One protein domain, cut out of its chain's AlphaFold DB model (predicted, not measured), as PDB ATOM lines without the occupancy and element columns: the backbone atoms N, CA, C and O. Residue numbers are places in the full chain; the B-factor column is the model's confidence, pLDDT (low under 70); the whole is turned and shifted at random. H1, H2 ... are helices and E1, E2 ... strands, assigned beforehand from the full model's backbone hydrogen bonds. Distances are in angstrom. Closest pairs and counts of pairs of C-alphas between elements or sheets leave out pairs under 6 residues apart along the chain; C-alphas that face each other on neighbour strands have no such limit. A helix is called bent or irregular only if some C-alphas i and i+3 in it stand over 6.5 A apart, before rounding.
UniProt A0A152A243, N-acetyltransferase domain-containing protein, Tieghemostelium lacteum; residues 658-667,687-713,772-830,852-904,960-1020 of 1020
ATOM      1  N   ARG A 658     165.645 126.131 122.392       67.25
ATOM      2  CA  ARG A 658     164.671 126.656 123.377       67.25
ATOM      3  C   ARG A 658     165.283 127.470 124.513       67.25
ATOM      4  O   ARG A 658     164.567 128.083 125.293       67.25
ATOM      5  N   VAL A 659     166.609 127.484 124.618       65.69
ATOM      6  CA  VAL A 659     167.314 128.090 125.758       65.69
ATOM      7  C   VAL A 659     167.112 129.611 125.821       65.69
ATOM      8  O   VAL A 659     167.164 130.186 126.902       65.69
ATOM      9  N   THR A 660     166.839 130.270 124.691       65.75
ATOM     10  CA  THR A 660     166.744 131.738 124.623       65.75
ATOM     11  C   THR A 660     165.317 132.282 124.551       65.75
ATOM     12  O   THR A 660     165.149 133.501 124.563       65.75
ATOM     13  N   SER A 661     164.282 131.440 124.439       76.19
ATOM     14  CA  SER A 661     162.900 131.929 124.421       76.19
ATOM     15  C   SER A 661     162.353 132.076 125.841       76.19
ATOM     16  O   SER A 661     162.442 131.171 126.667       76.19
ATOM     17  N   ASN A 662     161.722 133.221 126.113       86.06
ATOM     18  CA  ASN A 662     161.006 133.470 127.373       86.06
ATOM     19  C   ASN A 662     159.714 132.643 127.505       86.06
ATOM     20  O   ASN A 662     159.042 132.709 128.535       86.06
ATOM     21  N   GLU A 663     159.371 131.883 126.465       92.94
ATOM     22  CA  GLU A 663     158.183 131.055 126.362       92.94
ATOM     23  C   GLU A 663     158.526 129.680 125.785       92.94
ATOM     24  O   GLU A 663     159.283 129.589 124.812       92.94
ATOM     25  N   ASP A 664     157.916 128.641 126.354       94.00
ATOM     26  CA  ASP A 664     157.818 127.310 125.756       94.00
ATOM     27  C   ASP A 664     156.372 127.052 125.352       94.00
ATOM     28  O   ASP A 664     155.511 126.897 126.217       94.00
ATOM     29  N   LEU A 665     156.110 127.018 124.047       95.44
ATOM     30  CA  LEU A 665     154.804 126.671 123.501       95.44
ATOM     31  C   LEU A 665     154.713 125.160 123.275       95.44
ATOM     32  O   LEU A 665     155.619 124.558 122.700       95.44
ATOM     33  N   HIS A 666     153.588 124.583 123.676       96.81
ATOM     34  CA  HIS A 666     153.264 123.174 123.544       96.81
ATOM     35  C   HIS A 666     151.909 122.985 122.866       96.81
ATOM     36  O   HIS A 666     150.972 123.767 123.055       96.81
ATOM     37  N   ILE A 667     151.812 121.902 122.094       97.62
ATOM     38  CA  ILE A 667     150.542 121.358 121.619       97.62
ATOM     39  C   ILE A 667     150.522 119.891 122.018       97.62
ATOM     40  O   ILE A 667     151.256 119.081 121.452       97.62
ATOM     41  N   VAL A 687     146.450 123.482 123.543       97.12
ATOM     42  CA  VAL A 687     147.503 124.459 123.262       97.12
ATOM     43  C   VAL A 687     147.819 125.176 124.566       97.12
ATOM     44  O   VAL A 687     146.917 125.692 125.233       97.12
ATOM     45  N   PHE A 688     149.087 125.181 124.962       97.62
ATOM     46  CA  PHE A 688     149.509 125.827 126.200       97.62
ATOM     47  C   PHE A 688     150.947 126.322 126.133       97.62
ATOM     48  O   PHE A 688     151.766 125.815 125.374       97.62
ATOM     49  N   SER A 689     151.253 127.310 126.966       96.94
ATOM     50  CA  SER A 689     152.558 127.951 127.040       96.94
ATOM     51  C   SER A 689     153.055 128.035 128.476       96.94
ATOM     52  O   SER A 689     152.289 128.350 129.387       96.94
ATOM     53  N   TYR A 690     154.355 127.834 128.676       96.31
ATOM     54  CA  TYR A 690     155.046 128.179 129.917       96.31
ATOM     55  C   TYR A 690     155.866 129.461 129.734       96.31
ATOM     56  O   TYR A 690     156.692 129.539 128.830       96.31
ATOM     57  N   TYR A 691     155.664 130.450 130.606       95.00
ATOM     58  CA  TYR A 691     156.354 131.740 130.583       95.00
ATOM     59  C   TYR A 691     157.388 131.822 131.704       95.00
ATOM     60  O   TYR A 691     157.037 131.955 132.878       95.00
ATOM     61  N   LEU A 692     158.671 131.792 131.334       91.62
ATOM     62  CA  LEU A 692     159.784 131.718 132.284       91.62
ATOM     63  C   LEU A 692     159.876 132.962 133.177       91.62
ATOM     64  O   LEU A 692     160.045 132.843 134.386       91.62
ATOM     65  N   GLN A 693     159.727 134.157 132.597       90.62
ATOM     66  CA  GLN A 693     159.920 135.420 133.323       90.62
ATOM     67  C   GLN A 693     158.901 135.641 134.446       90.62
ATOM     68  O   GLN A 693     159.250 136.192 135.484       90.62
ATOM     69  N   SER A 694     157.650 135.212 134.254       91.69
ATOM     70  CA  SER A 694     156.618 135.269 135.297       91.69
ATOM     71  C   SER A 694     156.513 133.969 136.101       91.69
ATOM     72  O   SER A 694     155.766 133.921 137.078       91.69
ATOM     73  N   ASN A 695     157.216 132.912 135.675       91.62
ATOM     74  CA  ASN A 695     157.033 131.533 136.121       91.62
ATOM     75  C   ASN A 695     155.543 131.126 136.124       91.62
ATOM     76  O   ASN A 695     155.034 130.632 137.124       91.62
ATOM     77  N   CYS A 696     154.811 131.372 135.035       94.62
ATOM     78  CA  CYS A 696     153.383 131.030 134.933       94.62
ATOM     79  C   CYS A 696     153.107 130.128 133.732       94.62
ATOM     80  O   CYS A 696     153.759 130.248 132.697       94.62
ATOM     81  N   GLY A 697     152.109 129.256 133.857       96.44
ATOM     82  CA  GLY A 697     151.553 128.494 132.741       96.44
ATOM     83  C   GLY A 697     150.268 129.132 132.214       96.44
ATOM     84  O   GLY A 697     149.509 129.711 132.987       96.44
ATOM     85  N   LEU A 698     150.007 129.006 130.917       97.44
ATOM     86  CA  LEU A 698     148.744 129.383 130.287       97.44
ATOM     87  C   LEU A 698     148.283 128.257 129.375       97.44
ATOM     88  O   LEU A 698     148.947 127.966 128.388       97.44
ATOM     89  N   ILE A 699     147.121 127.689 129.652       97.56
ATOM     90  CA  ILE A 699     146.386 126.853 128.712       97.56
ATOM     91  C   ILE A 699     145.494 127.782 127.896       97.56
ATOM     92  O   ILE A 699     144.552 128.368 128.423       97.56
ATOM     93  N   SER A 700     145.837 127.985 126.629       95.62
ATOM     94  CA  SER A 700     145.168 128.964 125.774       95.62
ATOM     95  C   SER A 700     143.913 128.410 125.121       95.62
ATOM     96  O   SER A 700     142.995 129.165 124.800       95.62
ATOM     97  N   SER A 701     143.878 127.105 124.850       95.38
ATOM     98  CA  SER A 701     142.738 126.456 124.213       95.38
ATOM     99  C   SER A 701     142.732 124.953 124.467       95.38
ATOM    100  O   SER A 701     143.778 124.307 124.451       95.38
ATOM    101  N   VAL A 702     141.529 124.406 124.637       95.50
ATOM    102  CA  VAL A 702     141.260 122.967 124.711       95.50
ATOM    103  C   VAL A 702     140.266 122.623 123.610       95.50
ATOM    104  O   VAL A 702     139.194 123.223 123.529       95.50
ATOM    105  N   PHE A 703     140.628 121.668 122.764       95.50
ATOM    106  CA  PHE A 703     139.846 121.207 121.627       95.50
ATOM    107  C   PHE A 703     139.453 119.748 121.807       95.50
ATOM    108  O   PHE A 703     140.258 118.931 122.250       95.50
ATOM    109  N   LEU A 704     138.231 119.416 121.404       94.50
ATOM    110  CA  LEU A 704     137.743 118.043 121.310       94.50
ATOM    111  C   LEU A 704     137.167 117.794 119.922       94.50
ATOM    112  O   LEU A 704     136.567 118.689 119.324       94.50
ATOM    113  N   ASP A 705     137.340 116.580 119.412       93.50
ATOM    114  CA  ASP A 705     136.683 116.135 118.185       93.50
ATOM    115  C   ASP A 705     135.165 116.084 118.402       93.50
ATOM    116  O   ASP A 705     134.671 115.437 119.329       93.50
ATOM    117  N   ARG A 706     134.413 116.776 117.539       89.06
ATOM    118  CA  ARG A 706     132.950 116.852 117.601       89.06
ATOM    119  C   ARG A 706     132.306 115.462 117.593       89.06
ATOM    120  O   ARG A 706     131.297 115.273 118.268       89.06
ATOM    121  N   HIS A 707     132.876 114.494 116.875       85.94
ATOM    122  CA  HIS A 707     132.320 113.138 116.804       85.94
ATOM    123  C   HIS A 707     132.376 112.418 118.155       85.94
ATOM    124  O   HIS A 707     131.396 111.808 118.572       85.94
ATOM    125  N   VAL A 708     133.474 112.593 118.893       80.56
ATOM    126  CA  VAL A 708     133.664 111.995 120.223       80.56
ATOM    127  C   VAL A 708     132.676 112.571 121.245       80.56
ATOM    128  O   VAL A 708     132.252 111.888 122.173       80.56
ATOM    129  N   VAL A 709     132.268 113.828 121.063       74.25
ATOM    130  CA  VAL A 709     131.281 114.486 121.930       74.25
ATOM    131  C   VAL A 709     129.866 113.958 121.675       74.25
ATOM    132  O   VAL A 709     129.111 113.785 122.629       74.25
ATOM    133  N   HIS A 710     129.499 113.681 120.421       68.62
ATOM    134  CA  HIS A 710     128.144 113.236 120.077       68.62
ATOM    135  C   HIS A 710     127.864 111.777 120.447       68.62
ATOM    136  O   HIS A 710     126.788 111.490 120.977       68.62
ATOM    137  N   ASP A 711     128.822 110.874 120.239       60.31
ATOM    138  CA  ASP A 711     128.613 109.442 120.494       60.31
ATOM    139  C   ASP A 711     128.499 109.122 121.997       60.31
ATOM    140  O   ASP A 711     127.807 108.181 122.385       60.31
ATOM    141  N   GLY A 712     129.088 109.951 122.868       51.84
ATOM    142  CA  GLY A 712     128.994 109.800 124.326       51.84
ATOM    143  C   GLY A 712     127.686 110.305 124.961       51.84
ATOM    144  O   GLY A 712     127.396 109.955 126.104       51.84
ATOM    145  N   VAL A 713     126.896 111.129 124.258       44.78
ATOM    146  CA  VAL A 713     125.631 111.701 124.778       44.78
ATOM    147  C   VAL A 713     124.419 110.829 124.423       44.78
ATOM    148  O   VAL A 713     123.408 110.862 125.120       44.78
ATOM    149  N   ILE A 772     138.416 112.647 128.357       89.88
ATOM    150  CA  ILE A 772     139.558 112.983 127.490       89.88
ATOM    151  C   ILE A 772     140.084 114.384 127.813       89.88
ATOM    152  O   ILE A 772     141.288 114.574 127.971       89.88
ATOM    153  N   CYS A 773     139.188 115.369 127.938       90.88
ATOM    154  CA  CYS A 773     139.557 116.734 128.314       90.88
ATOM    155  C   CYS A 773     140.252 116.785 129.679       90.88
ATOM    156  O   CYS A 773     141.299 117.416 129.824       90.88
ATOM    157  N   LYS A 774     139.684 116.110 130.681       90.75
ATOM    158  CA  LYS A 774     140.241 116.069 132.031       90.75
ATOM    159  C   LYS A 774     141.659 115.497 132.026       90.75
ATOM    160  O   LYS A 774     142.538 116.072 132.668       90.75
ATOM    161  N   GLU A 775     141.893 114.405 131.304       90.81
ATOM    162  CA  GLU A 775     143.229 113.821 131.189       90.81
ATOM    163  C   GLU A 775     144.194 114.727 130.412       90.81
ATOM    164  O   GLU A 775     145.314 114.944 130.871       90.81
ATOM    165  N   LEU A 776     143.751 115.330 129.304       94.25
ATOM    166  CA  LEU A 776     144.528 116.307 128.531       94.25
ATOM    167  C   LEU A 776     144.967 117.507 129.383       94.25
ATOM    168  O   LEU A 776     146.126 117.922 129.332       94.25
ATOM    169  N   LEU A 777     144.055 118.068 130.180       94.56
ATOM    170  CA  LEU A 777     144.346 119.170 131.097       94.56
ATOM    171  C   LEU A 777     145.310 118.737 132.201       94.56
ATOM    172  O   LEU A 777     146.257 119.463 132.495       94.56
ATOM    173  N   SER A 778     145.092 117.557 132.787       91.31
ATOM    174  CA  SER A 778     145.983 117.004 133.809       91.31
ATOM    175  C   SER A 778     147.405 116.826 133.270       91.31
ATOM    176  O   SER A 778     148.359 117.247 133.918       91.31
ATOM    177  N   GLU A 779     147.555 116.241 132.083       92.94
ATOM    178  CA  GLU A 779     148.860 116.025 131.453       92.94
ATOM    179  C   GLU A 779     149.522 117.360 131.066       92.94
ATOM    180  O   GLU A 779     150.709 117.563 131.316       92.94
ATOM    181  N   SER A 780     148.750 118.329 130.562       95.50
ATOM    182  CA  SER A 780     149.251 119.682 130.265       95.50
ATOM    183  C   SER A 780     149.783 120.385 131.520       95.50
ATOM    184  O   SER A 780     150.847 121.004 131.492       95.50
ATOM    185  N   VAL A 781     149.078 120.258 132.650       93.81
ATOM    186  CA  VAL A 781     149.520 120.777 133.955       93.81
ATOM    187  C   VAL A 781     150.813 120.096 134.414       93.81
ATOM    188  O   VAL A 781     151.720 120.777 134.893       93.81
ATOM    189  N   GLU A 782     150.947 118.780 134.237       89.69
ATOM    190  CA  GLU A 782     152.180 118.054 134.574       89.69
ATOM    191  C   GLU A 782     153.372 118.496 133.709       89.69
ATOM    192  O   GLU A 782     154.476 118.684 134.233       89.69
ATOM    193  N   ILE A 783     153.162 118.741 132.410       92.44
ATOM    194  CA  ILE A 783     154.192 119.297 131.515       92.44
ATOM    195  C   ILE A 783     154.588 120.712 131.963       92.44
ATOM    196  O   ILE A 783     155.778 121.002 132.094       92.44
ATOM    197  N   LEU A 784     153.622 121.579 132.288       93.75
ATOM    198  CA  LEU A 784     153.890 122.924 132.817       93.75
ATOM    199  C   LEU A 784     154.695 122.881 134.127       93.75
ATOM    200  O   LEU A 784     155.675 123.613 134.277       93.75
ATOM    201  N   ASN A 785     154.335 121.989 135.053       87.75
ATOM    202  CA  ASN A 785     155.080 121.770 136.295       87.75
ATOM    203  C   ASN A 785     156.510 121.285 136.023       87.75
ATOM    204  O   ASN A 785     157.456 121.712 136.690       87.75
ATOM    205  N   ARG A 786     156.694 120.393 135.043       86.44
ATOM    206  CA  ARG A 786     158.011 119.895 134.620       86.44
ATOM    207  C   ARG A 786     158.884 121.019 134.064       86.44
ATOM    208  O   ARG A 786     160.021 121.159 134.512       86.44
ATOM    209  N   ASN A 787     158.343 121.847 133.172       88.50
ATOM    210  CA  ASN A 787     159.057 122.988 132.596       88.50
ATOM    211  C   ASN A 787     159.460 124.007 133.668       88.50
ATOM    212  O   ASN A 787     160.610 124.449 133.695       88.50
ATOM    213  N   ALA A 788     158.548 124.322 134.593       87.12
ATOM    214  CA  ALA A 788     158.831 125.234 135.695       87.12
ATOM    215  C   ALA A 788     159.981 124.736 136.577       87.12
ATOM    216  O   ALA A 788     160.937 125.476 136.820       87.12
ATOM    217  N   ARG A 789     159.941 123.460 136.984       81.69
ATOM    218  CA  ARG A 789     161.008 122.824 137.774       81.69
ATOM    219  C   ARG A 789     162.347 122.839 137.051       81.69
ATOM    220  O   ARG A 789     163.355 123.206 137.648       81.69
ATOM    221  N   ALA A 790     162.352 122.476 135.768       82.44
ATOM    222  CA  ALA A 790     163.569 122.404 134.967       82.44
ATOM    223  C   ALA A 790     164.253 123.770 134.793       82.44
ATOM    224  O   ALA A 790     165.478 123.825 134.745       82.44
ATOM    225  N   LYS A 791     163.480 124.863 134.708       83.50
ATOM    226  CA  LYS A 791     164.013 126.200 134.407       83.50
ATOM    227  C   LYS A 791     164.214 127.111 135.619       83.50
ATOM    228  O   LYS A 791     165.039 128.015 135.547       83.50
ATOM    229  N   THR A 792     163.464 126.917 136.704       80.12
ATOM    230  CA  THR A 792     163.494 127.820 137.876       80.12
ATOM    231  C   THR A 792     164.003 127.163 139.153       80.12
ATOM    232  O   THR A 792     164.275 127.871 140.118       80.12
ATOM    233  N   HIS A 793     164.119 125.830 139.186       76.00
ATOM    234  CA  HIS A 793     164.379 125.041 140.399       76.00
ATOM    235  C   HIS A 793     163.301 125.168 141.499       76.00
ATOM    236  O   HIS A 793     163.496 124.685 142.613       76.00
ATOM    237  N   ILE A 794     162.148 125.781 141.204       74.88
ATOM    238  CA  ILE A 794     160.980 125.862 142.095       74.88
ATOM    239  C   ILE A 794     160.076 124.648 141.843       74.88
ATOM    240  O   ILE A 794     160.063 124.096 140.746       74.88
ATOM    241  N   SER A 795     159.289 124.225 142.837       70.25
ATOM    242  CA  SER A 795     158.414 123.040 142.770       70.25
ATOM    243  C   SER A 795     157.329 123.075 141.679       70.25
ATOM    244  O   SER A 795     156.763 122.025 141.372       70.25
ATOM    245  N   GLY A 796     157.056 124.239 141.076       83.69
ATOM    246  CA  GLY A 796     156.091 124.432 139.995       83.69
ATOM    247  C   GLY A 796     155.964 125.906 139.567       83.69
ATOM    248  O   GLY A 796     156.704 126.762 140.066       83.69
ATOM    249  N   PRO A 797     155.046 126.217 138.634       87.12
ATOM    250  CA  PRO A 797     154.710 127.582 138.257       87.12
ATOM    251  C   PRO A 797     153.964 128.301 139.390       87.12
ATOM    252  O   PRO A 797     153.167 127.697 140.101       87.12
ATOM    253  N   ASN A 798     154.158 129.617 139.493       88.12
ATOM    254  CA  ASN A 798     153.471 130.512 140.430       88.12
ATOM    255  C   ASN A 798     151.940 130.462 140.278       88.12
ATOM    256  O   ASN A 798     151.204 130.643 141.244       88.12
ATOM    257  N   ALA A 799     151.466 130.272 139.046       92.81
ATOM    258  CA  ALA A 799     150.061 130.083 138.704       92.81
ATOM    259  C   ALA A 799     149.947 129.398 137.336       92.81
ATOM    260  O   ALA A 799     150.791 129.609 136.457       92.81
ATOM    261  N   ILE A 800     148.889 128.607 137.149       96.12
ATOM    262  CA  ILE A 800     148.500 128.062 135.846       96.12
ATOM    263  C   ILE A 800     147.135 128.628 135.498       96.12
ATOM    264  O   ILE A 800     146.166 128.412 136.224       96.12
ATOM    265  N   PHE A 801     147.075 129.353 134.392       97.31
ATOM    266  CA  PHE A 801     145.865 129.972 133.885       97.31
ATOM    267  C   PHE A 801     145.232 129.122 132.787       97.31
ATOM    268  O   PHE A 801     145.939 128.437 132.051       97.31
ATOM    269  N   LEU A 802     143.912 129.200 132.651       96.88
ATOM    270  CA  LEU A 802     143.155 128.634 131.539       96.88
ATOM    271  C   LEU A 802     142.292 129.734 130.918       96.88
ATOM    272  O   LEU A 802     141.431 130.328 131.570       96.88
ATOM    273  N   GLU A 803     142.550 130.017 129.648       95.75
ATOM    274  CA  GLU A 803     141.806 130.986 128.855       95.75
ATOM    275  C   GLU A 803     140.642 130.291 128.140       95.75
ATOM    276  O   GLU A 803     140.825 129.281 127.463       95.75
ATOM    277  N   ASN A 804     139.435 130.842 128.275       91.56
ATOM    278  CA  ASN A 804     138.237 130.335 127.611       91.56
ATOM    279  C   ASN A 804     137.585 131.445 126.783       91.56
ATOM    280  O   ASN A 804     137.338 132.549 127.274       91.56
ATOM    281  N   SER A 805     137.262 131.156 125.524       84.44
ATOM    282  CA  SER A 805     136.586 132.107 124.641       84.44
ATOM    283  C   SER A 805     135.108 132.279 125.011       84.44
ATOM    284  O   SER A 805     134.392 131.289 125.144       84.44
ATOM    285  N   ILE A 806     134.606 133.521 125.056       82.12
ATOM    286  CA  ILE A 806     133.173 133.844 125.283       82.12
ATOM    287  C   ILE A 806     132.350 133.704 123.978       82.12
ATOM    288  O   ILE A 806     131.338 134.365 123.760       82.12
ATOM    289  N   SER A 807     132.793 132.886 123.023       60.25
ATOM    290  CA  SER A 807     132.135 132.798 121.720       60.25
ATOM    291  C   SER A 807     130.696 132.286 121.862       60.25
ATOM    292  O   SER A 807     130.494 131.139 122.239       60.25
ATOM    293  N   ILE A 808     129.745 133.133 121.437       49.47
ATOM    294  CA  ILE A 808     128.307 132.893 121.207       49.47
ATOM    295  C   ILE A 808     127.391 133.287 122.386       49.47
ATOM    296  O   ILE A 808     126.773 132.441 123.025       49.47
ATOM    297  N   ILE A 809     127.221 134.601 122.592       40.38
ATOM    298  CA  ILE A 809     125.885 135.225 122.681       40.38
ATOM    299  C   ILE A 809     125.940 136.540 121.881       40.38
ATOM    300  O   ILE A 809     126.379 137.564 122.411       40.38
ATOM    301  N   PRO A 810     125.545 136.555 120.597       36.16
ATOM    302  CA  PRO A 810     125.351 137.818 119.899       36.16
ATOM    303  C   PRO A 810     124.177 138.539 120.584       36.16
ATOM    304  O   PRO A 810     123.076 137.999 120.612       36.16
ATOM    305  N   ASN A 811     124.434 139.725 121.155       37.03
ATOM    306  CA  ASN A 811     123.472 140.708 121.707       37.03
ATOM    307  C   ASN A 811     123.404 140.927 123.232       37.03
ATOM    308  O   ASN A 811     122.495 141.627 123.674       37.03
ATOM    309  N   TYR A 812     124.358 140.463 124.047       40.97
ATOM    310  CA  TYR A 812     124.394 140.859 125.467       40.97
ATOM    311  C   TYR A 812     125.710 141.525 125.876       40.97
ATOM    312  O   TYR A 812     126.793 140.972 125.708       40.97
ATOM    313  N   HIS A 813     125.599 142.721 126.467       47.91
ATOM    314  CA  HIS A 813     126.681 143.347 127.223       47.91
ATOM    315  C   HIS A 813     127.026 142.428 128.401       47.91
ATOM    316  O   HIS A 813     126.256 142.305 129.354       47.91
ATOM    317  N   PHE A 814     128.164 141.747 128.310       49.28
ATOM    318  CA  PHE A 814     128.618 140.809 129.327       49.28
ATOM    319  C   PHE A 814     129.016 141.578 130.592       49.28
ATOM    320  O   PHE A 814     130.040 142.256 130.615       49.28
ATOM    321  N   LYS A 815     128.187 141.507 131.637       59.62
ATOM    322  CA  LYS A 815     128.557 141.902 133.001       59.62
ATOM    323  C   LYS A 815     128.749 140.635 133.821       59.62
ATOM    324  O   LYS A 815     127.888 139.756 133.789       59.62
ATOM    325  N   ILE A 816     129.834 140.575 134.597       58.38
ATOM    326  CA  ILE A 816     130.151 139.459 135.512       58.38
ATOM    327  C   ILE A 816     128.969 139.146 136.451       58.38
ATOM    328  O   ILE A 816     128.744 137.991 136.798       58.38
ATOM    329  N   SER A 817     128.139 140.145 136.777       62.12
ATOM    330  CA  SER A 817     126.921 139.975 137.581       62.12
ATOM    331  C   SER A 817     125.899 138.976 137.013       62.12
ATOM    332  O   SER A 817     125.083 138.477 137.777       62.12
ATOM    333  N   ASN A 818     125.939 138.665 135.708       64.94
ATOM    334  CA  ASN A 818     124.971 137.787 135.030       64.94
ATOM    335  C   ASN A 818     125.592 136.444 134.588       64.94
ATOM    336  O   ASN A 818     125.032 135.734 133.751       64.94
ATOM    337  N   LEU A 819     126.782 136.109 135.093       63.25
ATOM    338  CA  LEU A 819     127.567 134.963 134.635       63.25
ATOM    339  C   LEU A 819     126.875 133.612 134.907       63.25
ATOM    340  O   LEU A 819     126.837 132.760 134.021       63.25
ATOM    341  N   ASN A 820     126.270 133.449 136.088       58.72
ATOM    342  CA  ASN A 820     125.627 132.194 136.504       58.72
ATOM    343  C   ASN A 820     124.427 131.820 135.615       58.72
ATOM    344  O   ASN A 820     124.298 130.667 135.209       58.72
ATOM    345  N   GLU A 821     123.583 132.788 135.239       62.81
ATOM    346  CA  GLU A 821     122.429 132.529 134.361       62.81
ATOM    347  C   GLU A 821     122.852 132.068 132.958       62.81
ATOM    348  O   GLU A 821     122.222 131.189 132.368       62.81
ATOM    349  N   ASN A 822     123.935 132.639 132.423       58.41
ATOM    350  CA  ASN A 822     124.429 132.305 131.089       58.41
ATOM    351  C   ASN A 822     125.119 130.934 131.049       58.41
ATOM    352  O   ASN A 822     124.921 130.190 130.089       58.41
ATOM    353  N   ILE A 823     125.878 130.576 132.093       60.34
ATOM    354  CA  ILE A 823     126.543 129.267 132.197       60.34
ATOM    355  C   ILE A 823     125.512 128.139 132.348       60.34
ATOM    356  O   ILE A 823     125.600 127.142 131.633       60.34
ATOM    357  N   ASN A 824     124.481 128.322 133.177       58.91
ATOM    358  CA  ASN A 824     123.424 127.318 133.347       58.91
ATOM    359  C   ASN A 824     122.606 127.095 132.071       58.91
ATOM    360  O   ASN A 824     122.257 125.962 131.739       58.91
ATOM    361  N   ARG A 825     122.331 128.159 131.302       57.34
ATOM    362  CA  ARG A 825     121.721 128.017 129.970       57.34
ATOM    363  C   ARG A 825     122.618 127.221 129.024       57.34
ATOM    364  O   ARG A 825     122.106 126.388 128.282       57.34
ATOM    365  N   TYR A 826     123.931 127.430 129.075       53.84
ATOM    366  CA  TYR A 826     124.894 126.684 128.264       53.84
ATOM    367  C   TYR A 826     124.970 125.204 128.627       53.84
ATOM    368  O   TYR A 826     124.963 124.372 127.725       53.84
ATOM    369  N   GLN A 827     124.995 124.861 129.917       56.84
ATOM    370  CA  GLN A 827     124.986 123.463 130.352       56.84
ATOM    371  C   GLN A 827     123.709 122.748 129.909       56.84
ATOM    372  O   GLN A 827     123.779 121.623 129.427       56.84
ATOM    373  N   ASN A 828     122.559 123.423 129.958       53.75
ATOM    374  CA  ASN A 828     121.312 122.870 129.431       53.75
ATOM    375  C   ASN A 828     121.342 122.696 127.901       53.75
ATOM    376  O   ASN A 828     120.826 121.705 127.397       53.75
ATOM    377  N   ILE A 829     121.982 123.597 127.146       52.25
ATOM    378  CA  ILE A 829     122.143 123.457 125.684       52.25
ATOM    379  C   ILE A 829     123.104 122.311 125.340       52.25
ATOM    380  O   ILE A 829     122.786 121.483 124.486       52.25
ATOM    381  N   PHE A 830     124.244 122.233 126.028       51.41
ATOM    382  CA  PHE A 830     125.256 121.193 125.831       51.41
ATOM    383  C   PHE A 830     124.728 119.804 126.222       51.41
ATOM    384  O   PHE A 830     125.041 118.825 125.553       51.41
ATOM    385  N   LYS A 852     136.069 120.194 112.389       90.38
ATOM    386  CA  LYS A 852     136.080 118.911 113.107       90.38
ATOM    387  C   LYS A 852     136.190 119.098 114.623       90.38
ATOM    388  O   LYS A 852     135.535 118.376 115.371       90.38
ATOM    389  N   PHE A 853     136.970 120.077 115.084       93.56
ATOM    390  CA  PHE A 853     137.089 120.371 116.511       93.56
ATOM    391  C   PHE A 853     136.044 121.357 117.018       93.56
ATOM    392  O   PHE A 853     135.615 122.271 116.316       93.56
ATOM    393  N   ILE A 854     135.696 121.204 118.294       92.19
ATOM    394  CA  ILE A 854     135.033 122.226 119.097       92.19
ATOM    395  C   ILE A 854     135.992 122.701 120.188       92.19
ATOM    396  O   ILE A 854     136.700 121.895 120.791       92.19
ATOM    397  N   GLN A 855     136.027 124.010 120.434       91.38
ATOM    398  CA  GLN A 855     136.719 124.556 121.599       91.38
ATOM    399  C   GLN A 855     135.817 124.385 122.819       91.38
ATOM    400  O   GLN A 855     134.639 124.743 122.775       91.38
ATOM    401  N   LEU A 856     136.360 123.823 123.893       88.94
ATOM    402  CA  LEU A 856     135.588 123.561 125.095       88.94
ATOM    403  C   LEU A 856     135.299 124.878 125.838       88.94
ATOM    404  O   LEU A 856     136.239 125.622 126.127       88.94
ATOM    405  N   PRO A 857     134.028 125.196 126.143       88.31
ATOM    406  CA  PRO A 857     133.699 126.349 126.966       88.31
ATOM    407  C   PRO A 857     134.014 126.074 128.440       88.31
ATOM    408  O   PRO A 857     134.123 124.924 128.871       88.31
ATOM    409  N   TYR A 858     134.094 127.139 129.241       85.12
ATOM    410  CA  TYR A 858     134.208 126.983 130.687       85.12
ATOM    411  C   TYR A 858     132.949 126.313 131.263       85.12
ATOM    412  O   TYR A 858     131.833 126.714 130.923       85.12
ATOM    413  N   SER A 859     133.111 125.321 132.142       86.06
ATOM    414  CA  SER A 859     132.002 124.547 132.715       86.06
ATOM    415  C   SER A 859     132.173 124.287 134.217       86.06
ATOM    416  O   SER A 859     133.260 124.451 134.778       86.06
ATOM    417  N   PHE A 860     131.101 123.847 134.885       83.69
ATOM    418  CA  PHE A 860     131.150 123.454 136.299       83.69
ATOM    419  C   PHE A 860     132.088 122.263 136.545       83.69
ATOM    420  O   PHE A 860     132.686 122.126 137.610       83.69
ATOM    421  N   GLU A 861     132.265 121.400 135.551       85.19
ATOM    422  CA  GLU A 861     133.185 120.276 135.627       85.19
ATOM    423  C   GLU A 861     134.649 120.739 135.675       85.19
ATOM    424  O   GLU A 861     135.425 120.155 136.434       85.19
ATOM    425  N   LEU A 862     135.030 121.817 134.965       88.88
ATOM    426  CA  LEU A 862     136.358 122.437 135.124       88.88
ATOM    427  C   LEU A 862     136.541 122.945 136.555       88.88
ATOM    428  O   LEU A 862     137.578 122.703 137.173       88.88
ATOM    429  N   GLN A 863     135.516 123.591 137.110       89.19
ATOM    430  CA  GLN A 863     135.553 124.058 138.492       89.19
ATOM    431  C   GLN A 863     135.712 122.916 139.493       89.19
ATOM    432  O   GLN A 863     136.519 123.019 140.414       89.19
ATOM    433  N   LYS A 864     135.024 121.788 139.282       88.19
ATOM    434  CA  LYS A 864     135.222 120.563 140.076       88.19
ATOM    435  C   LYS A 864     136.649 120.014 139.982       88.19
ATOM    436  O   LYS A 864     137.092 119.346 140.909       88.19
ATOM    437  N   GLN A 865     137.364 120.277 138.886       89.56
ATOM    438  CA  GLN A 865     138.794 119.965 138.744       89.56
ATOM    439  C   GLN A 865     139.715 121.051 139.333       89.56
ATOM    440  O   GLN A 865     140.931 120.972 139.176       89.56
ATOM    441  N   GLY A 866     139.162 122.049 140.026       92.38
ATOM    442  CA  GLY A 866     139.908 123.102 140.708       92.38
ATOM    443  C   GLY A 866     140.197 124.340 139.860       92.38
ATOM    444  O   GLY A 866     140.934 125.207 140.315       92.38
ATOM    445  N   TRP A 867     139.650 124.463 138.649       93.75
ATOM    446  CA  TRP A 867     139.788 125.688 137.858       93.75
ATOM    447  C   TRP A 867     138.803 126.742 138.361       93.75
ATOM    448  O   TRP A 867     137.605 126.570 138.205       93.75
ATOM    449  N   LEU A 868     139.284 127.830 138.955       93.50
ATOM    450  CA  LEU A 868     138.435 128.885 139.520       93.50
ATOM    451  C   LEU A 868     138.496 130.144 138.662       93.50
ATOM    452  O   LEU A 868     139.572 130.530 138.203       93.50
ATOM    453  N   LEU A 869     137.361 130.806 138.450       94.06
ATOM    454  CA  LEU A 869     137.307 132.031 137.649       94.06
ATOM    455  C   LEU A 869     137.942 133.201 138.396       94.06
ATOM    456  O   LEU A 869     137.769 133.349 139.604       94.06
ATOM    457  N   LEU A 870     138.647 134.064 137.672       93.94
ATOM    458  CA  LEU A 870     139.131 135.318 138.232       93.94
ATOM    459  C   LEU A 870     138.017 136.362 138.201       93.94
ATOM    460  O   LEU A 870     137.360 136.552 137.178       93.94
ATOM    461  N   ASP A 871     137.846 137.091 139.301       92.50
ATOM    462  CA  ASP A 871     137.008 138.289 139.330       92.50
ATOM    463  C   ASP A 871     137.694 139.436 138.555       92.50
ATOM    464  O   ASP A 871     138.260 140.363 139.140       92.50
ATOM    465  N   LEU A 872     137.715 139.351 137.222       91.94
ATOM    466  CA  LEU A 872     138.341 140.314 136.311       91.94
ATOM    467  C   LEU A 872     137.656 140.279 134.936       91.94
ATOM    468  O   LEU A 872     137.445 139.202 134.381       91.94
ATOM    469  N   GLU A 873     137.377 141.443 134.334       92.62
ATOM    470  CA  GLU A 873     137.029 141.503 132.907       92.62
ATOM    471  C   GLU A 873     138.305 141.316 132.080       92.62
ATOM    472  O   GLU A 873     139.079 142.259 131.882       92.62
ATOM    473  N   TYR A 874     138.532 140.081 131.641       94.06
ATOM    474  CA  TYR A 874     139.725 139.685 130.910       94.06
ATOM    475  C   TYR A 874     139.559 139.845 129.389       94.06
ATOM    476  O   TYR A 874     138.511 139.551 128.808       94.06
ATOM    477  N   TYR A 875     140.631 140.300 128.740       93.38
ATOM    478  CA  TYR A 875     140.729 140.452 127.292       93.38
ATOM    479  C   TYR A 875     141.962 139.693 126.800       93.38
ATOM    480  O   TYR A 875     143.076 139.964 127.252       93.38
ATOM    481  N   SER A 876     141.775 138.749 125.877       91.75
ATOM    482  CA  SER A 876     142.883 138.037 125.243       91.75
ATOM    483  C   SER A 876     143.529 138.919 124.160       91.75
ATOM    484  O   SER A 876     142.809 139.587 123.406       91.75
ATOM    485  N   PRO A 877     144.872 138.959 124.071       91.44
ATOM    486  CA  PRO A 877     145.566 139.693 123.019       91.44
ATOM    487  C   PRO A 877     145.305 139.048 121.645       91.44
ATOM    488  O   PRO A 877     145.174 137.824 121.568       91.44
ATOM    489  N   PRO A 878     145.260 139.831 120.553       84.12
ATOM    490  CA  PRO A 878     145.008 139.300 119.215       84.12
ATOM    491  C   PRO A 878     146.166 138.401 118.753       84.12
ATOM    492  O   PRO A 878     147.313 138.853 118.669       84.12
ATOM    493  N   ARG A 879     145.880 137.126 118.443       86.50
ATOM    494  CA  ARG A 879     146.907 136.162 117.995       86.50
ATOM    495  C   ARG A 879     147.064 136.109 116.480       86.50
ATOM    496  O   ARG A 879     148.172 135.888 115.987       86.50
ATOM    497  N   SER A 880     145.977 136.338 115.749       78.81
ATOM    498  CA  SER A 880     145.973 136.400 114.285       78.81
ATOM    499  C   SER A 880     146.568 137.715 113.764       78.81
ATOM    500  O   SER A 880     146.532 138.751 114.430       78.81
ATOM    501  N   SER A 881     147.163 137.674 112.566       65.81
ATOM    502  CA  SER A 881     147.741 138.859 111.924       65.81
ATOM    503  C   SER A 881     146.679 139.946 111.781       65.81
ATOM    504  O   SER A 881     145.653 139.704 111.147       65.81
ATOM    505  N   LEU A 882     146.947 141.127 112.344       61.62
ATOM    506  CA  LEU A 882     146.127 142.326 112.195       61.62
ATOM    507  C   LEU A 882     145.799 142.568 110.716       61.62
ATOM    508  O   LEU A 882     146.627 143.066 109.953       61.62
ATOM    509  N   GLY A 883     144.581 142.205 110.311       57.97
ATOM    510  CA  GLY A 883     144.013 142.635 109.041       57.97
ATOM    511  C   GLY A 883     144.008 144.163 108.997       57.97
ATOM    512  O   GLY A 883     143.708 144.828 109.985       57.97
ATOM    513  N   THR A 884     144.382 144.718 107.852       52.81
ATOM    514  CA  THR A 884     144.961 146.055 107.651       52.81
ATOM    515  C   THR A 884     144.120 147.289 108.026       52.81
ATOM    516  O   THR A 884     144.535 148.388 107.670       52.81
ATOM    517  N   THR A 885     142.966 147.208 108.703       47.25
ATOM    518  CA  THR A 885     142.077 148.391 108.820       47.25
ATOM    519  C   THR A 885     141.296 148.598 110.121       47.25
ATOM    520  O   THR A 885     140.565 149.582 110.206       47.25
ATOM    521  N   THR A 886     141.431 147.771 111.158       57.91
ATOM    522  CA  THR A 886     140.726 148.011 112.437       57.91
ATOM    523  C   THR A 886     141.667 147.865 113.621       57.91
ATOM    524  O   THR A 886     142.437 146.911 113.684       57.91
ATOM    525  N   THR A 887     141.608 148.826 114.545       59.16
ATOM    526  CA  THR A 887     142.398 148.871 115.783       59.16
ATOM    527  C   THR A 887     142.449 147.500 116.474       59.16
ATOM    528  O   THR A 887     141.384 146.893 116.630       59.16
ATOM    529  N   PRO A 888     143.634 147.016 116.900       63.78
ATOM    530  CA  PRO A 888     143.764 145.788 117.680       63.78
ATOM    531  C   PRO A 888     143.061 145.990 119.013       63.78
ATOM    532  O   PRO A 888     143.627 146.557 119.935       63.78
ATOM    533  N   ASN A 889     141.809 145.572 119.112       74.38
ATOM    534  CA  ASN A 889     141.137 145.496 120.396       74.38
ATOM    535  C   ASN A 889     141.198 144.037 120.838       74.38
ATOM    536  O   ASN A 889     140.821 143.147 120.070       74.38
ATOM    537  N   GLY A 890     141.675 143.793 122.061       79.38
ATOM    538  CA  GLY A 890     141.646 142.465 122.661       79.38
ATOM    539  C   GLY A 890     140.230 141.882 122.666       79.38
ATOM    540  O   GLY A 890     139.234 142.598 122.816       79.38
ATOM    541  N   LYS A 891     140.131 140.564 122.496       87.25
ATOM    542  CA  LYS A 891     138.853 139.846 122.486       87.25
ATOM    543  C   LYS A 891     138.434 139.560 123.924       87.25
ATOM    544  O   LYS A 891     139.223 139.038 124.705       87.25
ATOM    545  N   ALA A 892     137.200 139.899 124.291       89.81
ATOM    546  CA  ALA A 892     136.680 139.564 125.614       89.81
ATOM    547  C   ALA A 892     136.678 138.037 125.814       89.81
ATOM    548  O   ALA A 892     136.123 137.301 124.991       89.81
ATOM    549  N   SER A 893     137.290 137.585 126.908       92.31
ATOM    550  CA  SER A 893     137.518 136.172 127.225       92.31
ATOM    551  C   SER A 893     137.367 135.935 128.733       92.31
ATOM    552  O   SER A 893     137.343 136.876 129.524       92.31
ATOM    553  N   LEU A 894     137.259 134.675 129.148       93.44
ATOM    554  CA  LEU A 894     137.313 134.287 130.558       93.44
ATOM    555  C   LEU A 894     138.712 133.784 130.895       93.44
ATOM    556  O   LEU A 894     139.314 133.048 130.112       93.44
ATOM    557  N   LEU A 895     139.195 134.146 132.079       95.62
ATOM    558  CA  LEU A 895     140.444 133.635 132.627       95.62
ATOM    559  C   LEU A 895     140.142 132.922 133.942       95.62
ATOM    560  O   LEU A 895     139.621 133.529 134.880       95.62
ATOM    561  N   SER A 896     140.461 131.635 134.000       95.69
ATOM    562  CA  SER A 896     140.458 130.857 135.235       95.69
ATOM    563  C   SER A 896     141.880 130.509 135.656       95.69
ATOM    564  O   SER A 896     142.825 130.607 134.872       95.69
ATOM    565  N   VAL A 897     142.049 130.137 136.920       95.94
ATOM    566  CA  VAL A 897     143.319 129.700 137.500       95.94
ATOM    567  C   VAL A 897     143.129 128.349 138.174       95.94
ATOM    568  O   VAL A 897     142.118 128.124 138.843       95.94
ATOM    569  N   LEU A 898     144.087 127.443 138.000       94.81
ATOM    570  CA  LEU A 898     144.092 126.177 138.721       94.81
ATOM    571  C   LEU A 898     144.404 126.443 140.195       94.81
ATOM    572  O   LEU A 898     145.475 126.948 140.540       94.81
ATOM    573  N   TYR A 899     143.471 126.087 141.066       88.62
ATOM    574  CA  TYR A 899     143.654 126.174 142.500       88.62
ATOM    575  C   TYR A 899     144.780 125.234 142.947       88.62
ATOM    576  O   TYR A 899     144.732 124.022 142.739       88.62
ATOM    577  N   SER A 900     145.797 125.804 143.591       82.62
ATOM    578  CA  SER A 900     146.917 125.066 144.166       82.62
ATOM    579  C   SER A 900     147.136 125.495 145.613       82.62
ATOM    580  O   SER A 900     146.748 126.588 146.027       82.62
ATOM    581  N   THR A 901     147.804 124.651 146.397       73.94
ATOM    582  CA  THR A 901     148.173 124.972 147.786       73.94
ATOM    583  C   THR A 901     149.158 126.136 147.900       73.94
ATOM    584  O   THR A 901     149.364 126.640 149.001       73.94
ATOM    585  N   GLN A 902     149.760 126.569 146.787       73.31
ATOM    586  CA  GLN A 902     150.644 127.733 146.739       73.31
ATOM    587  C   GLN A 902     149.862 129.055 146.730       73.31
ATOM    588  O   GLN A 902     150.436 130.102 147.028       73.31
ATOM    589  N   LEU A 903     148.563 129.027 146.410       78.81
ATOM    590  CA  LEU A 903     147.727 130.222 146.441       78.81
ATOM    591  C   LEU A 903     147.309 130.556 147.884       78.81
ATOM    592  O   LEU A 903     146.873 129.672 148.630       78.81
ATOM    593  N   PRO A 904     147.422 131.827 148.304       77.06
ATOM    594  CA  PRO A 904     147.076 132.235 149.655       77.06
ATOM    595  C   PRO A 904     145.566 132.142 149.906       77.06
ATOM    596  O   PRO A 904     144.734 132.522 149.077       77.06
ATOM    597  N   SER A 960     136.133 129.040 152.208       55.66
ATOM    598  CA  SER A 960     137.462 129.638 152.307       55.66
ATOM    599  C   SER A 960     137.731 130.410 151.017       55.66
ATOM    600  O   SER A 960     138.059 129.815 149.991       55.66
ATOM    601  N   THR A 961     137.568 131.728 151.052       76.06
ATOM    602  CA  THR A 961     137.799 132.585 149.889       76.06
ATOM    603  C   THR A 961     139.296 132.640 149.592       76.06
ATOM    604  O   THR A 961     140.105 133.240 150.303       76.06
ATOM    605  N   SER A 962     139.690 131.930 148.543       86.31
ATOM    606  CA  SER A 962     141.051 131.966 148.017       86.31
ATOM    607  C   SER A 962     141.203 133.178 147.095       86.31
ATOM    608  O   SER A 962     140.221 133.645 146.509       86.31
ATOM    609  N   TYR A 963     142.413 133.724 146.976       92.69
ATOM    610  CA  TYR A 963     142.679 134.865 146.094       92.69
ATOM    611  C   TYR A 963     144.004 134.701 145.348       92.69
ATOM    612  O   TYR A 963     144.912 134.009 145.806       92.69
ATOM    613  N   LEU A 964     144.121 135.369 144.201       92.56
ATOM    614  CA  LEU A 964     145.357 135.447 143.430       92.56
ATOM    615  C   LEU A 964     146.104 136.752 143.766       92.56
ATOM    616  O   LEU A 964     145.526 137.839 143.625       92.56
ATOM    617  N   PRO A 965     147.383 136.695 144.187       92.06
ATOM    618  CA  PRO A 965     148.201 137.889 144.356       92.06
ATOM    619  C   PRO A 965     148.283 138.708 143.065       92.06
ATOM    620  O   PRO A 965     148.607 138.187 141.995       92.06
ATOM    621  N   LYS A 966     148.029 140.017 143.172       94.06
ATOM    622  CA  LYS A 966     148.034 140.937 142.024       94.06
ATOM    623  C   LYS A 966     149.355 140.941 141.271       94.06
ATOM    624  O   LYS A 966     149.341 141.061 140.054       94.06
ATOM    625  N   ASP A 967     150.472 140.823 141.984       87.44
ATOM    626  CA  ASP A 967     151.801 140.891 141.376       87.44
ATOM    627  C   ASP A 967     152.062 139.694 140.462       87.44
ATOM    628  O   ASP A 967     152.609 139.873 139.376       87.44
ATOM    629  N   ILE A 968     151.575 138.504 140.834       89.19
ATOM    630  CA  ILE A 968     151.638 137.309 139.981       89.19
ATOM    631  C   ILE A 968     150.815 137.543 138.712       89.19
ATOM    632  O   ILE A 968     151.329 137.378 137.606       89.19
ATOM    633  N   LEU A 969     149.562 137.995 138.852       94.25
ATOM    634  CA  LEU A 969     148.684 138.253 137.706       94.25
ATOM    635  C   LEU A 969     149.232 139.358 136.790       94.25
ATOM    636  O   LEU A 969     149.242 139.207 135.572       94.25
ATOM    637  N   ARG A 970     149.722 140.460 137.365       93.44
ATOM    638  CA  ARG A 970     150.309 141.579 136.621       93.44
ATOM    639  C   ARG A 970     151.575 141.145 135.888       93.44
ATOM    640  O   ARG A 970     151.718 141.465 134.712       93.44
ATOM    641  N   SER A 971     152.466 140.416 136.562       90.69
ATOM    642  CA  SER A 971     153.685 139.883 135.950       90.69
ATOM    643  C   SER A 971     153.355 138.944 134.793       90.69
ATOM    644  O   SER A 971     153.974 139.049 133.738       90.69
ATOM    645  N   PHE A 972     152.372 138.057 134.968       94.69
ATOM    646  CA  PHE A 972     151.901 137.169 133.912       94.69
ATOM    647  C   PHE A 972     151.358 137.947 132.707       94.69
ATOM    648  O   PHE A 972     151.825 137.728 131.591       94.69
ATOM    649  N   LEU A 973     150.423 138.882 132.917       95.06
ATOM    650  CA  LEU A 973     149.794 139.631 131.823       95.06
ATOM    651  C   LEU A 973     150.813 140.427 131.007       95.06
ATOM    652  O   LEU A 973     150.740 140.415 129.782       95.06
ATOM    653  N   VAL A 974     151.782 141.071 131.666       93.50
ATOM    654  CA  VAL A 974     152.872 141.791 130.990       93.50
ATOM    655  C   VAL A 974     153.648 140.844 130.071       93.50
ATOM    656  O   VAL A 974     153.793 141.121 128.884       93.50
ATOM    657  N   VAL A 975     154.124 139.714 130.604       93.50
ATOM    658  CA  VAL A 975     154.957 138.759 129.853       93.50
ATOM    659  C   VAL A 975     154.170 138.114 128.712       93.50
ATOM    660  O   VAL A 975     154.679 138.004 127.596       93.50
ATOM    661  N   TYR A 976     152.917 137.739 128.964       94.69
ATOM    662  CA  TYR A 976     152.041 137.136 127.967       94.69
ATOM    663  C   TYR A 976     151.759 138.088 126.796       94.69
ATOM    664  O   TYR A 976     151.994 137.729 125.641       94.69
ATOM    665  N   TRP A 977     151.330 139.322 127.078       93.62
ATOM    666  CA  TRP A 977     151.045 140.319 126.042       93.62
ATOM    667  C   TRP A 977     152.291 140.686 125.238       93.62
ATOM    668  O   TRP A 977     152.241 140.712 124.008       93.62
ATOM    669  N   LEU A 978     153.428 140.903 125.911       92.06
ATOM    670  CA  LEU A 978     154.696 141.167 125.231       92.06
ATOM    671  C   LEU A 978     155.107 139.999 124.334       92.06
ATOM    672  O   LEU A 978     155.585 140.243 123.227       92.06
ATOM    673  N   SER A 979     154.895 138.750 124.764       92.25
ATOM    674  CA  SER A 979     155.207 137.591 123.927       92.25
ATOM    675  C   SER A 979     154.344 137.547 122.662       92.25
ATOM    676  O   SER A 979     154.866 137.335 121.565       92.25
ATOM    677  N   ILE A 980     153.037 137.794 122.779       90.88
ATOM    678  CA  ILE A 980     152.119 137.787 121.628       90.88
ATOM    679  C   ILE A 980     152.444 138.926 120.651       90.88
ATOM    680  O   ILE A 980     152.508 138.702 119.441       90.88
ATOM    681  N   PHE A 981     152.730 140.131 121.150       89.50
ATOM    682  CA  PHE A 981     153.120 141.264 120.303       89.50
ATOM    683  C   PHE A 981     154.452 141.010 119.598       89.50
ATOM    684  O   PHE A 981     154.562 141.229 118.391       89.50
ATOM    685  N   HIS A 982     155.431 140.458 120.316       88.19
ATOM    686  CA  HIS A 982     156.719 140.085 119.744       88.19
ATOM    687  C   HIS A 982     156.569 139.033 118.630       88.19
ATOM    688  O   HIS A 982     157.135 139.195 117.548       88.19
ATOM    689  N   ARG A 983     155.735 138.000 118.838       85.62
ATOM    690  CA  ARG A 983     155.386 136.989 117.815       85.62
ATOM    691  C   ARG A 983     154.709 137.587 116.579       85.62
ATOM    692  O   ARG A 983     154.806 137.040 115.474       85.62
ATOM    693  N   ASN A 984     154.021 138.708 116.749       84.62
ATOM    694  CA  ASN A 984     153.359 139.435 115.675       84.62
ATOM    695  C   ASN A 984     154.183 140.588 115.093       84.62
ATOM    696  O   ASN A 984     153.672 141.298 114.232       84.62
ATOM    697  N   HIS A 985     155.459 140.715 115.478       88.06
ATOM    698  CA  HIS A 985     156.350 141.795 115.045       88.06
ATOM    699  C   HIS A 985     155.767 143.195 115.306       88.06
ATOM    700  O   HIS A 985     156.021 144.136 114.556       88.06
ATOM    701  N   LEU A 986     154.970 143.326 116.367       85.25
ATOM    702  CA  LEU A 986     154.421 144.596 116.820       85.25
ATOM    703  C   LEU A 986     155.408 145.261 117.785       85.25
ATOM    704  O   LEU A 986     156.050 144.581 118.585       85.25
ATOM    705  N   ASP A 987     155.518 146.590 117.714       84.94
ATOM    706  CA  ASP A 987     156.359 147.359 118.638       84.94
ATOM    707  C   ASP A 987     155.887 147.148 120.089       84.94
ATOM    708  O   ASP A 987     154.694 147.220 120.392       84.94
ATOM    709  N   HIS A 988     156.835 146.913 120.999       85.00
ATOM    710  CA  HIS A 988     156.589 146.779 122.433       85.00
ATOM    711  C   HIS A 988     155.847 147.990 123.017       85.00
ATOM    712  O   HIS A 988     155.020 147.817 123.915       85.00
ATOM    713  N   ASN A 989     156.070 149.195 122.475       86.06
ATOM    714  CA  ASN A 989     155.362 150.408 122.902       86.06
ATOM    715  C   ASN A 989     153.849 150.348 122.636       86.06
ATOM    716  O   ASN A 989     153.077 151.069 123.272       86.06
ATOM    717  N   LEU A 990     153.394 149.492 121.714       83.50
ATOM    718  CA  LEU A 990     151.969 149.325 121.432       83.50
ATOM    719  C   LEU A 990     151.248 148.579 122.556       83.50
ATOM    720  O   LEU A 990     150.086 148.880 122.803       83.50
ATOM    721  N   VAL A 991     151.924 147.691 123.297       82.50
ATOM    722  CA  VAL A 991     151.313 146.992 124.445       82.50
ATOM    723  C   VAL A 991     150.912 147.990 125.526       82.50
ATOM    724  O   VAL A 991     149.798 147.949 126.036       82.50
ATOM    725  N   THR A 992     151.801 148.930 125.857       84.31
ATOM    726  CA  THR A 992     151.541 149.941 126.894       84.31
ATOM    727  C   THR A 992     150.472 150.957 126.502       84.31
ATOM    728  O   THR A 992     149.941 151.626 127.383       84.31
ATOM    729  N   ASN A 993     150.153 151.061 125.211       86.88
ATOM    730  CA  ASN A 993     149.139 151.970 124.680       86.88
ATOM    731  C   ASN A 993     147.833 151.253 124.296       86.88
ATOM    732  O   ASN A 993     146.868 151.916 123.915       86.88
ATOM    733  N   ASP A 994     147.779 149.921 124.387       89.69
ATOM    734  CA  ASP A 994     146.577 149.154 124.078       89.69
ATOM    735  C   ASP A 994     145.487 149.427 125.124       89.69
ATOM    736  O   ASP A 994     145.666 149.218 126.328       89.69
ATOM    737  N   HIS A 995     144.331 149.903 124.660       90.19
ATOM    738  CA  HIS A 995     143.229 150.299 125.533       90.19
ATOM    739  C   HIS A 995     142.684 149.119 126.358       90.19
ATOM    740  O   HIS A 995     142.307 149.295 127.518       90.19
ATOM    741  N   THR A 996     142.640 147.909 125.791       90.31
ATOM    742  CA  THR A 996     142.144 146.719 126.499       90.31
ATOM    743  C   THR A 996     143.129 146.237 127.561       90.31
ATOM    744  O   THR A 996     142.712 145.923 128.678       90.31
ATOM    745  N   TYR A 997     144.432 146.289 127.275       91.94
ATOM    746  CA  TYR A 997     145.480 146.024 128.257       91.94
ATOM    747  C   TYR A 997     145.452 147.035 129.414       91.94
ATOM    748  O   TYR A 997     145.406 146.636 130.581       91.94
ATOM    749  N   LEU A 998     145.398 148.340 129.115       92.38
ATOM    750  CA  LEU A 998     145.318 149.396 130.131       92.38
ATOM    751  C   LEU A 998     144.078 149.241 131.018       92.38
ATOM    752  O   LEU A 998     144.183 149.314 132.244       92.38
ATOM    753  N   LYS A 999     142.927 148.910 130.420       93.12
ATOM    754  CA  LYS A 999     141.696 148.623 131.162       93.12
ATOM    755  C   LYS A 999     141.869 147.455 132.142       93.12
ATOM    756  O   LYS A 999     141.363 147.526 133.261       93.12
ATOM    757  N   MET A1000     142.566 146.380 131.767       93.44
ATOM    758  CA  MET A1000     142.852 145.273 132.694       93.44
ATOM    759  C   MET A1000     143.803 145.695 133.817       93.44
ATOM    760  O   MET A1000     143.573 145.364 134.980       93.44
ATOM    761  N   VAL A1001     144.846 146.460 133.494       92.38
ATOM    762  CA  VAL A1001     145.801 146.973 134.484       92.38
ATOM    763  C   VAL A1001     145.102 147.856 135.520       92.38
ATOM    764  O   VAL A1001     145.368 147.721 136.716       92.38
ATOM    765  N   ASP A1002     144.186 148.723 135.098       94.19
ATOM    766  CA  ASP A1002     143.456 149.607 136.009       94.19
ATOM    767  C   ASP A1002     142.423 148.850 136.862       94.19
ATOM    768  O   ASP A1002     142.283 149.129 138.059       94.19
ATOM    769  N   GLN A1003     141.783 147.807 136.321       93.00
ATOM    770  CA  GLN A1003     140.974 146.879 137.122       93.00
ATOM    771  C   GLN A1003     141.807 146.192 138.219       93.00
ATOM    772  O   GLN A1003     141.401 146.154 139.378       93.00
ATOM    773  N   ILE A1004     143.003 145.696 137.890       93.06
ATOM    774  CA  ILE A1004     143.883 145.037 138.870       93.06
ATOM    775  C   ILE A1004     144.355 146.018 139.954       93.06
ATOM    776  O   ILE A1004     144.443 145.640 141.123       93.06
ATOM    777  N   LYS A1005     144.641 147.278 139.597       93.69
ATOM    778  CA  LYS A1005     145.022 148.322 140.566       93.69
ATOM    779  C   LYS A1005     143.881 148.687 141.518       93.69
ATOM    780  O   LYS A1005     144.141 148.911 142.696       93.69
ATOM    781  N   SER A1006     142.655 148.776 141.000       94.50
ATOM    782  CA  SER A1006     141.474 149.250 141.739       94.50
ATOM    783  C   SER A1006     140.884 148.228 142.711       94.50
ATOM    784  O   SER A1006     140.343 148.621 143.742       94.50
ATOM    785  N   LYS A1007     140.991 146.925 142.431       91.56
ATOM    786  CA  LYS A1007     140.567 145.874 143.374       91.56
ATOM    787  C   LYS A1007     141.564 145.757 144.516       91.56
ATOM    788  O   LYS A1007     142.733 145.989 144.277       91.56
ATOM    789  N   GLU A1008     141.182 145.370 145.735       88.25
ATOM    790  CA  GLU A1008     142.156 145.109 146.819       88.25
ATOM    791  C   GLU A1008     142.873 143.763 146.615       88.25
ATOM    792  O   GLU A1008     144.097 143.676 146.738       88.25
ATOM    793  N   LYS A1009     142.111 142.735 146.226       89.50
ATOM    794  CA  LYS A1009     142.552 141.363 145.941       89.50
ATOM    795  C   LYS A1009     141.785 140.836 144.729       89.50
ATOM    796  O   LYS A1009     140.655 141.255 144.492       89.50
ATOM    797  N   ILE A1010     142.390 139.925 143.967       93.12
ATOM    798  CA  ILE A1010     141.708 139.243 142.861       93.12
ATOM    799  C   ILE A1010     141.091 137.965 143.420       93.12
ATOM    800  O   ILE A1010     141.803 137.002 143.701       93.12
ATOM    801  N   LEU A1011     139.781 137.993 143.655       91.94
ATOM    802  CA  LEU A1011     139.057 136.868 144.240       91.94
ATOM    803  C   LEU A1011     138.932 135.718 143.234       91.94
ATOM    804  O   LEU A1011     138.771 135.954 142.033       91.94
ATOM    805  N   LEU A1012     139.003 134.487 143.746       91.94
ATOM    806  CA  LEU A1012     138.698 133.279 142.985       91.94
ATOM    807  C   LEU A1012     137.215 132.960 143.162       91.94
ATOM    808  O   LEU A1012     136.750 132.738 144.280       91.94
ATOM    809  N   LEU A1013     136.471 132.996 142.064       89.00
ATOM    810  CA  LEU A1013     135.031 132.802 142.050       89.00
ATOM    811  C   LEU A1013     134.710 131.321 141.825       89.00
ATOM    812  O   LEU A1013     135.086 130.735 140.808       89.00
ATOM    813  N   GLU A1014     133.979 130.742 142.774       84.94
ATOM    814  CA  GLU A1014     133.283 129.468 142.616       84.94
ATOM    815  C   GLU A1014     131.868 129.746 142.087       84.94
ATOM    816  O   GLU A1014     131.133 130.565 142.649       84.94
ATOM    817  N   LEU A1015     131.460 129.069 141.012       78.25
ATOM    818  CA  LEU A1015     130.051 128.959 140.650       78.25
ATOM    819  C   LEU A1015     129.366 128.180 141.779       78.25
ATOM    820  O   LEU A1015     129.671 127.009 141.999       78.25
ATOM    821  N   ASN A1016     128.498 128.848 142.535       70.19
ATOM    822  CA  ASN A1016     127.697 128.212 143.576       70.19
ATOM    823  C   ASN A1016     126.388 127.701 142.967       70.19
ATOM    824  O   ASN A1016     125.598 128.507 142.477       70.19
ATOM    825  N   ASP A1017     126.128 126.396 143.093       49.34
ATOM    826  CA  ASP A1017     124.871 125.747 142.674       49.34
ATOM    827  C   ASP A1017     123.628 126.283 143.423       49.34
ATOM    828  O   ASP A1017     122.505 126.087 142.973       49.34
ATOM    829  N   SER A1018     123.799 126.960 144.568       39.56
ATOM    830  CA  SER A1018     122.722 127.214 145.545       39.56
ATOM    831  C   SER A1018     122.312 128.681 145.757       39.56
ATOM    832  O   SER A1018     121.553 128.977 146.679       39.56
ATOM    833  N   LYS A1019     122.767 129.615 144.911       36.22
ATOM    834  CA  LYS A1019     122.154 130.962 144.781       36.22
ATOM    835  C   LYS A1019     121.412 131.109 143.444       36.22
ATOM    836  O   LYS A1019     121.488 132.161 142.808       36.22
ATOM    837  N   LEU A1020     120.750 130.027 143.033       30.91
ATOM    838  CA  LEU A1020     119.832 129.933 141.899       30.91
ATOM    839  C   LEU A1020     118.396 129.816 142.387       30.91
ATOM    840  O   LEU A1020     118.162 128.971 143.280       30.91
TER     841      LEU A1020
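AT A GLANCE: This is residues 658 to 667, 687 to 713, 772 to 830, 852 to 904 and 960 to 1020 of the 1020 residues of the protein "N-acetyltransferase domain-containing protein" of Tieghemostelium lacteum (UniProt A0A152A243). A strongly twisted sheet of nine strands curls round helix H5, with H7 over the same face, while the long helix H2 covers E2 and E3 on the opposite face. E4 and E8 run through the middle, H6 packs on H5, and H3 lies off the sheet. The 210 printed residues hold seven named helices and nine named strands, in the order E1 E2 E3 H1 H2 E4 H3 E5 H4 E6 E7 E8 H5 H6 H7 E9; the class is mixed, helices and strands. The sheet is branched, with parallel and antiparallel pairs. The whole is compact, with a radius of gyration of the C-alphas of 17.3 A and spans of 45 by 42 by 41 A.

HOW THE PARTS SIT: E1, residues 663 to 667, is antiparallel to E2, residues 687 to 691; N 666 and O 688 are 2.8 A apart. E2 and E3, residues 696 to 705, form a hairpin, with N 689 and O 698 2.8 A apart. H1, residues 706 to 711, only grazes the sheet. H2, residues 772 to 792, is over E2 and E3 at a height over the sheet of 8.3 A; the closest C-alphas of H2 and E3, Leu 784 and Gly 697, are 6.0 A apart. E4, residues 799 to 805, is parallel to E3, with N 699 and O 801 2.8 A apart. H3, residues 816 to 830, touches no helix and is irregular, with C-alphas 817 and 820 8.0 A apart. E5, residues 853 to 855, is antiparallel to E3; N 854 and O 704 are 2.9 A apart. H4, residues 860 to 864, is over E6, residues 867 to 870. E7, residues 874 to 876, and E8, residues 891 to 898, form a hairpin, with N 876 and O 891 2.8 A apart. E6 and E7 lie on one side of E8 and E4 on the other side; N 868 and O 897 are 2.9 A apart, N 802 and O 896 2.8 A. H5, residues 966 to 983, touches H6, residues 988 to 993, at a steep tilt of 55 degrees; the closest C-alphas, Leu 978 and His 988, are 6.6 A apart. H5 and H7, residues 995 to 1006, only just touch, with 3 pairs of C-alphas within 8 A, the closest Lys 966 and Ile 1004. E9, residues 1010 to 1013, is antiparallel to E6, with N 1013 and O 869 2.8 A apart. Every O i to N i+4 pair is within hydrogen-bond range in H1, H2, H4, H5 and H7, against 8 of 11 in H3 and 0 of 2 in H6, where 2 of 3 O i to N i+3 pairs are.

IN THESE COORDINATES: E1 begins at C-alpha 663 (158.183, 131.055, 126.362) and E9 ends at C-alpha 1013 (135.031, 132.802, 142.050). From first to last C-alpha H2 measures 30.0 A, E3 28.0 A, H5 25.6 A and E8 21.9 A.

THE WHOLE: The C-alphas farthest apart, Val 659 and Leu 1020, are 50.2 A apart. Four cuts leave C-alpha gaps of 4.6 A from 667 to 687, 14.2 A from 713 to 772, 16.9 A from 830 to 852 and 10.3 A from 904 to 960. The link E7 to E8 is long. The mean pLDDT of the printed part is 82.2; 44 residues are under 70, among them 807 to 830 and 881 to 888.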